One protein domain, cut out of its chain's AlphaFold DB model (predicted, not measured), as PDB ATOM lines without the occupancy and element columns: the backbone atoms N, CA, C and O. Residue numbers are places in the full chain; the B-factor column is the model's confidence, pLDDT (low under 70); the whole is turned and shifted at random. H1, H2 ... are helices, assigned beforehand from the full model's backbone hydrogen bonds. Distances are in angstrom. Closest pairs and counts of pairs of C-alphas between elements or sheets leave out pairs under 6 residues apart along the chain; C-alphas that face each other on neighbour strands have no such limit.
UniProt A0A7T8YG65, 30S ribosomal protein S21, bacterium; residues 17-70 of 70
ATOM      1  N   GLU A  17     -53.840 -19.587  39.161       95.88
ATOM      2  CA  GLU A  17     -53.461 -18.803  40.339       95.88
ATOM      3  C   GLU A  17     -52.076 -18.160  40.171       95.88
ATOM      4  O   GLU A  17     -51.871 -16.992  40.511       95.88
ATOM      5  N   LYS A  18     -51.126 -18.892  39.573       95.44
ATOM      6  CA  LYS A  18     -49.815 -18.337  39.201       95.44
ATOM      7  C   LYS A  18     -49.972 -17.187  38.210       95.44
ATOM      8  O   LYS A  18     -49.340 -16.146  38.391       95.44
ATOM      9  N   SER A  19     -50.838 -17.351  37.215       96.75
ATOM     10  CA  SER A  19     -51.140 -16.311  36.230       96.75
ATOM     11  C   SER A  19     -51.735 -15.068  36.910       96.75
ATOM     12  O   SER A  19     -51.222 -13.965  36.741       96.75
ATOM     13  N   LEU A  20     -52.714 -15.223  37.805       96.44
ATOM     14  CA  LEU A  20     -53.281 -14.107  38.573       96.44
ATOM     15  C   LEU A  20     -52.234 -13.392  39.446       96.44
ATOM     16  O   LEU A  20     -52.208 -12.160  39.498       96.44
ATOM     17  N   LYS A  21     -51.315 -14.134  40.078       95.88
ATOM     18  CA  LYS A  21     -50.189 -13.549  40.831       95.88
ATOM     19  C   LYS A  21     -49.250 -12.747  39.925       95.88
ATOM     20  O   LYS A  21     -48.793 -11.677  40.326       95.88
ATOM     21  N   GLN A  22     -48.973 -13.222  38.710       95.81
ATOM     22  CA  GLN A  22     -48.181 -12.470  37.729       95.81
ATOM     23  C   GLN A  22     -48.890 -11.188  37.290       95.81
ATOM     24  O   GLN A  22     -48.259 -10.131  37.254       95.81
ATOM     25  N   LEU A  23     -50.195 -11.259  37.012       95.88
ATOM     26  CA  LEU A  23     -50.993 -10.087  36.652       95.88
ATOM     27  C   LEU A  23     -50.962  -9.041  37.768       95.88
ATOM     28  O   LEU A  23     -50.662  -7.878  37.505       95.88
ATOM     29  N   LYS A  24     -51.181  -9.461  39.020       95.69
ATOM     30  CA  LYS A  24     -51.083  -8.583  40.193       95.69
ATOM     31  C   LYS A  24     -49.720  -7.885  40.262       95.69
ATOM     32  O   LYS A  24     -49.672  -6.663  40.384       95.69
ATOM     33  N   LYS A  25     -48.619  -8.627  40.092       95.69
ATOM     34  CA  LYS A  25     -47.262  -8.051  40.075       95.69
ATOM     35  C   LYS A  25     -47.060  -7.049  38.933       95.69
ATOM     36  O   LYS A  25     -46.427  -6.017  39.146       95.69
ATOM     37  N   LYS A  26     -47.590  -7.313  37.730       95.69
ATOM     38  CA  LYS A  26     -47.522  -6.355  36.610       95.69
ATOM     39  C   LYS A  26     -48.324  -5.081  36.905       95.69
ATOM     40  O   LYS A  26     -47.808  -3.995  36.672       95.69
ATOM     41  N   ILE A  27     -49.523  -5.204  37.482       95.62
ATOM     42  CA  ILE A  27     -50.352  -4.069  37.930       95.62
ATOM     43  C   ILE A  27     -49.606  -3.204  38.954       95.62
ATOM     44  O   ILE A  27     -49.605  -1.976  38.849       95.62
ATOM     45  N   GLU A  28     -48.958  -3.836  39.934       93.19
ATOM     46  CA  GLU A  28     -48.182  -3.149  40.972       93.19
ATOM     47  C   GLU A  28     -46.940  -2.456  40.400       93.19
ATOM     48  O   GLU A  28     -46.658  -1.312  40.767       93.19
ATOM     49  N   ARG A  29     -46.232  -3.114  39.469       90.88
ATOM     50  CA  ARG A  29     -45.044  -2.572  38.793       90.88
ATOM     51  C   ARG A  29     -45.379  -1.368  37.917       90.88
ATOM     52  O   ARG A  29     -44.701  -0.350  38.025       90.88
ATOM     53  N   GLU A  30     -46.420  -1.476  37.096       93.12
ATOM     54  CA  GLU A  30     -46.898  -0.371  36.256       93.12
ATOM     55  C   GLU A  30     -47.427   0.781  37.127       93.12
ATOM     56  O   GLU A  30     -47.236   1.959  36.839       93.12
ATOM     57  N   GLY A  31     -48.041   0.447  38.267       92.19
ATOM     58  CA  GLY A  31     -48.555   1.424  39.220       92.19
ATOM     59  C   GLY A  31     -49.915   2.005  38.832       92.19
ATOM     60  O   GLY A  31     -50.295   3.048  39.367       92.19
ATOM     61  N   VAL A  32     -50.676   1.325  37.969       92.69
ATOM     62  CA  VAL A  32     -51.969   1.808  37.445       92.69
ATOM     63  C   VAL A  32     -52.984   2.128  38.538       92.69
ATOM     64  O   VAL A  32     -53.638   3.162  38.484       92.69
ATOM     65  N   VAL A  33     -53.068   1.311  39.595       91.81
ATOM     66  CA  VAL A  33     -53.997   1.553  40.717       91.81
ATOM     67  C   VAL A  33     -53.647   2.849  41.445       91.81
ATOM     68  O   VAL A  33     -54.519   3.605  41.871       91.81
ATOM     69  N   ARG A  34     -52.351   3.126  41.595       91.00
ATOM     70  CA  ARG A  34     -51.856   4.336  42.249       91.00
ATOM     71  C   ARG A  34     -52.125   5.565  41.391       91.00
ATOM     72  O   ARG A  34     -52.465   6.606  41.945       91.00
ATOM     73  N   ASP A  35     -51.962   5.456  40.080       90.94
ATOM     74  CA  ASP A  35     -52.194   6.575  39.170       90.94
ATOM     75  C   ASP A  35     -53.686   6.873  39.016       90.94
ATOM     76  O   ASP A  35     -54.069   8.033  39.137       90.94
ATOM     77  N   MET A  36     -54.530   5.838  38.962       92.12
ATOM     78  CA  MET A  36     -55.984   5.971  39.055       92.12
ATOM     79  C   MET A  36     -56.390   6.735  40.324       92.12
ATOM     80  O   MET A  36     -57.111   7.724  40.249       92.12
ATOM     81  N   LYS A  37     -55.852   6.354  41.493       91.69
ATOM     82  CA  LYS A  37     -56.120   7.057  42.763       91.69
ATOM     83  C   LYS A  37     -55.638   8.512  42.771       91.69
ATOM     84  O   LYS A  37     -56.257   9.349  43.417       91.69
ATOM     85  N   ARG A  38     -54.540   8.831  42.077       90.31
ATOM     86  CA  ARG A  38     -54.031  10.213  41.970       90.31
ATOM     87  C   ARG A  38     -54.910  11.103  41.098       90.31
ATOM     88  O   ARG A  38     -54.845  12.313  41.263       90.31
ATOM     89  N   GLN A  39     -55.671  10.528  40.170       91.06
ATOM     90  CA  GLN A  39     -56.539  11.274  39.257       91.06
ATOM     91  C   GLN A  39     -57.918  11.589  39.848       91.06
ATOM     92  O   GLN A  39     -58.622  12.417  39.284       91.06
ATOM     93  N   VAL A  40     -58.299  10.962  40.970       94.94
ATOM     94  CA  VAL A  40     -59.630  11.136  41.587       94.94
ATOM     95  C   VAL A  40     -59.896  12.587  41.996       94.94
ATOM     96  O   VAL A  40     -61.020  13.060  41.878       94.94
ATOM     97  N   TYR A  41     -58.870  13.303  42.454       93.75
ATOM     98  CA  TYR A  41     -58.994  14.681  42.915       93.75
ATOM     99  C   TYR A  41     -57.949  15.569  42.255       93.75
ATOM    100  O   TYR A  41     -56.854  15.117  41.910       93.75
ATOM    101  N   PHE A  42     -58.273  16.854  42.123       94.69
ATOM    102  CA  PHE A  42     -57.315  17.844  41.656       94.69
ATOM    103  C   PHE A  42     -56.101  17.905  42.593       94.69
ATOM    104  O   PHE A  42     -56.226  18.029  43.811       94.69
ATOM    105  N   GLU A  43     -54.910  17.855  42.003       93.81
ATOM    106  CA  GLU A  43     -53.646  18.063  42.695       93.81
ATOM    107  C   GLU A  43     -52.874  19.189  41.993       93.81
ATOM    108  O   GLU A  43     -52.605  19.080  40.791       93.81
ATOM    109  N   PRO A  44     -52.447  20.240  42.722       96.56
ATOM    110  CA  PRO A  44     -51.595  21.277  42.157       96.56
ATOM    111  C   PRO A  44     -50.325  20.698  41.526       96.56
ATOM    112  O   PRO A  44     -49.672  19.810  42.086       96.56
ATOM    113  N   THR A  45     -49.912  21.247  40.384       94.06
ATOM    114  CA  THR A  45     -48.754  20.748  39.621       94.06
ATOM    115  C   THR A  45     -47.462  20.738  40.445       94.06
ATOM    116  O   THR A  45     -46.663  19.807  40.322       94.06
ATOM    117  N   THR A  46     -47.280  21.708  41.344       96.12
ATOM    118  CA  THR A  46     -46.155  21.774  42.292       96.12
ATOM    119  C   THR A  46     -46.124  20.572  43.238       96.12
ATOM    120  O   THR A  46     -45.079  19.939  43.405       96.12
ATOM    121  N   GLN A  47     -47.277  20.189  43.797       94.62
ATOM    122  CA  GLN A  47     -47.387  19.023  44.679       94.62
ATOM    123  C   GLN A  47     -47.128  17.724  43.910       94.62
ATOM    124  O   GLN A  47     -46.371  16.867  44.377       94.62
ATOM    125  N   LYS A  48     -47.653  17.616  42.683       93.12
ATOM    126  CA  LYS A  48     -47.398  16.480  41.789       93.12
ATOM    127  C   LYS A  48     -45.902  16.309  41.495       93.12
ATOM    128  O   LYS A  48     -45.373  15.199  41.620       93.12
ATOM    129  N   LYS A  49     -45.199  17.403  41.161       94.44
ATOM    130  CA  LYS A  49     -43.740  17.421  40.926       94.44
ATOM    131  C   LYS A  49     -42.965  16.995  42.176       94.44
ATOM    132  O   LYS A  49     -42.159  16.066  42.098       94.44
ATOM    133  N   ARG A  50     -43.266  17.589  43.338       96.00
ATOM    134  CA  ARG A  50     -42.618  17.255  44.620       96.00
ATOM    135  C   ARG A  50     -42.797  15.780  44.980       96.00
ATOM    136  O   ARG A  50     -41.822  15.097  45.290       96.00
ATOM    137  N   LYS A  51     -44.021  15.248  44.887       93.56
ATOM    138  CA  LYS A  51     -44.295  13.831  45.176       93.56
ATOM    139  C   LYS A  51     -43.617  12.883  44.182       93.56
ATOM    140  O   LYS A  51     -43.283  11.763  44.562       93.56
ATOM    141  N   ARG A  52     -43.434  13.273  42.914       91.75
ATOM    142  CA  ARG A  52     -42.673  12.475  41.933       91.75
ATOM    143  C   ARG A  52     -41.196  12.393  42.321       91.75
ATOM    144  O   ARG A  52     -40.670  11.286  42.381       91.75
ATOM    145  N   LEU A  53     -40.574  13.530  42.638       94.62
ATOM    146  CA  LEU A  53     -39.173  13.595  43.055       94.62
ATOM    147  C   LEU A  53     -38.922  12.765  44.322       94.62
ATOM    148  O   LEU A  53     -38.063  11.892  44.324       94.62
ATOM    149  N   MET A  54     -39.737  12.960  45.363       95.50
ATOM    150  CA  MET A  54     -39.588  12.230  46.629       95.50
ATOM    151  C   MET A  54     -39.716  10.713  46.461       95.50
ATOM    152  O   MET A  54     -39.015   9.952  47.121       95.50
ATOM    153  N   ARG A  55     -40.581  10.248  45.549       91.44
ATOM    154  CA  ARG A  55     -40.691   8.816  45.232       91.44
ATOM    155  C   ARG A  55     -39.457   8.290  44.508       91.44
ATOM    156  O   ARG A  55     -39.028   7.188  44.821       91.44
ATOM    157  N   ALA A  56     -38.900   9.056  43.572       91.81
ATOM    158  CA  ALA A  56     -37.671   8.675  42.884       91.81
ATOM    159  C   ALA A  56     -36.504   8.547  43.875       91.81
ATOM    160  O   ALA A  56     -35.822   7.526  43.876       91.81
ATOM    161  N   ILE A  57     -36.354   9.522  44.781       95.06
ATOM    162  CA  ILE A  57     -35.351   9.494  45.854       95.06
ATOM    163  C   ILE A  57     -35.561   8.271  46.755       95.06
ATOM    164  O   ILE A  57     -34.641   7.480  46.936       95.06
ATOM    165  N   LYS A  58     -36.785   8.065  47.263       93.12
ATOM    166  CA  LYS A  58     -37.114   6.915  48.119       93.12
ATOM    167  C   LYS A  58     -36.781   5.582  47.442       93.12
ATOM    168  O   LYS A  58     -36.170   4.723  48.067       93.12
ATOM    169  N   ASN A  59     -37.176   5.408  46.182       89.12
ATOM    170  CA  ASN A  59     -36.913   4.177  45.439       89.12
ATOM    171  C   ASN A  59     -35.411   3.963  45.199       89.12
ATOM    172  O   ASN A  59     -34.950   2.829  45.272       89.12
ATOM    173  N   GLY A  60     -34.652   5.035  44.943       92.56
ATOM    174  CA  GLY A  60     -33.196   4.970  44.817       92.56
ATOM    175  C   GLY A  60     -32.515   4.532  46.116       92.56
ATOM    176  O   GLY A  60     -31.683   3.633  46.091       92.56
ATOM    177  N   ILE A  61     -32.925   5.099  47.255       92.12
ATOM    178  CA  ILE A  61     -32.398   4.724  48.576       92.12
ATOM    179  C   ILE A  61     -32.680   3.248  48.880       92.12
ATOM    180  O   ILE A  61     -31.766   2.522  49.254       92.12
ATOM    181  N   LEU A  62     -33.923   2.791  48.684       87.69
ATOM    182  CA  LEU A  62     -34.297   1.395  48.937       87.69
ATOM    183  C   LEU A  62     -33.476   0.418  48.087       87.69
ATOM    184  O   LEU A  62     -32.985  -0.574  48.614       87.69
ATOM    185  N   LYS A  63     -33.272   0.735  46.803       87.50
ATOM    186  CA  LYS A  63     -32.435  -0.073  45.909       87.50
ATOM    187  C   LYS A  63     -30.983  -0.146  46.392       87.50
ATOM    188  O   LYS A  63     -30.379  -1.208  46.347       87.50
ATOM    189  N   ASN A  64     -30.424   0.971  46.854       86.94
ATOM    190  CA  ASN A  64     -29.050   1.000  47.355       86.94
ATOM    191  C   ASN A  64     -28.888   0.185  48.647       86.94
ATOM    192  O   ASN A  64     -27.879  -0.488  48.809       86.94
ATOM    193  N   ILE A  65     -29.880   0.206  49.544       88.38
ATOM    194  CA  ILE A  65     -29.879  -0.619  50.765       88.38
ATOM    195  C   ILE A  65     -29.917  -2.115  50.418       88.38
ATOM    196  O   ILE A  65     -29.176  -2.901  51.004       88.38
ATOM    197  N   GLU A  66     -30.744  -2.509  49.449       83.56
ATOM    198  CA  GLU A  66     -30.826  -3.898  48.969       83.56
ATOM    199  C   GLU A  66     -29.482  -4.376  48.386       83.56
ATOM    200  O   GLU A  66     -29.029  -5.475  48.689       83.56
ATOM    201  N   LEU A  67     -28.784  -3.513  47.639       81.69
ATOM    202  CA  LEU A  67     -27.449  -3.810  47.104       81.69
ATOM    203  C   LEU A  67     -26.367  -3.943  48.185       81.69
ATOM    204  O   LEU A  67     -25.448  -4.728  48.012       81.69
ATOM    205  N   LEU A  68     -26.458  -3.180  49.277       81.44
ATOM    206  CA  LEU A  68     -25.495  -3.227  50.388       81.44
ATOM    207  C   LEU A  68     -25.702  -4.423  51.331       81.44
ATOM    208  O   LEU A  68     -24.856  -4.680  52.181       81.44
ATOM    209  N   SER A  69     -26.841  -5.110  51.220       74.31
ATOM    210  CA  SER A  69     -27.216  -6.266  52.047       74.31
ATOM    211  C   SER A  69     -27.129  -7.604  51.302       74.31
ATOM    212  O   SER A  69     -27.465  -8.636  51.885       74.31
ATOM    213  N   SER A  70     -26.685  -7.578  50.041       60.22
ATOM    214  CA  SER A  70     -26.437  -8.741  49.174       60.22
ATOM    215  C   SER A  70     -24.947  -9.059  49.117       60.22
ATOM    216  O   SER A  70     -24.620 -10.258  49.003       60.22
TER     217      SER A  70
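AT A GLANCE: This is residues 17 to 70 of the 70 residues of the protein "30S ribosomal protein S21" of bacterium (UniProt A0A7T8YG65). This is an open, flat V of helices with a blunt corner: the long helix H3 makes one arm, and H1 followed by H2 makes the other, broken at Gly 31. The two arms spread apart from the loop of residues 40 to 44, and the space between them is empty. The printed part has 54 residues with three named helices, in the order H1, H2, H3, and no named strand, and its class is all helix. The whole is only just loose, close to extended, with a radius of gyration of the C-alphas of 14.9 A, and the C-alphas span 37 by 33 by 9 A.

HOW THE PARTS SIT: Start with H3, residues 45 to 68, the longest helix; it touches no other helix. Go back along the chain to H2, residues 32 to 39, and you find it apart from H3, although a tight link of 5 residues joins them. Before H2 in the chain comes H1, residues 17 to 30, again with a tight link between the two, the 1 residue Gly 31. H1 and H2 are close but not clearly touching, with 1 pair of C-alphas within 8 A; the closest are those of Ile 27 and Val 33, 7.3 A apart. Their lines stand at a steep tilt of 39 degrees and they run the same way, with their centres 16.6 A apart. H1 and H3 are apart. Look at the backbone O and N atoms along H1, H2 and H3: in each helix every O i to N i+4 pair is within hydrogen-bond range.

IN THESE COORDINATES: Find C-alpha 45 at (-48.754, 20.748, 39.621), where H3 begins; from there its 24 residues run 35.1 A to C-alpha 68 at (-25.495, -3.227, 50.388). H2 has 8 residues, Val 32 to Gln 39, and measures 10.7 A from first to last C-alpha. H1 has 14 residues, Glu 17 to Glu 30, and begins with C-alpha 17 at (-53.461, -18.803, 40.339); its first and last C-alphas are 20.0 A apart.

THE WHOLE: The two C-alphas farthest apart are those of Phe 42, in the loop between H2 and H3, and Ser 70, at 41.4 A. From the first to the last printed C-alpha, Glu 17 to Ser 70, the distance is 30.2 A. Residues 17 to 37, 39 to 47 and 49 to 70 stand free. The printed part has no cut, neither link is long, and Ser 70 is the chain's last residue. The mean pLDDT of the printed part is 91.7, and residue 70 is the one printed residue under 70.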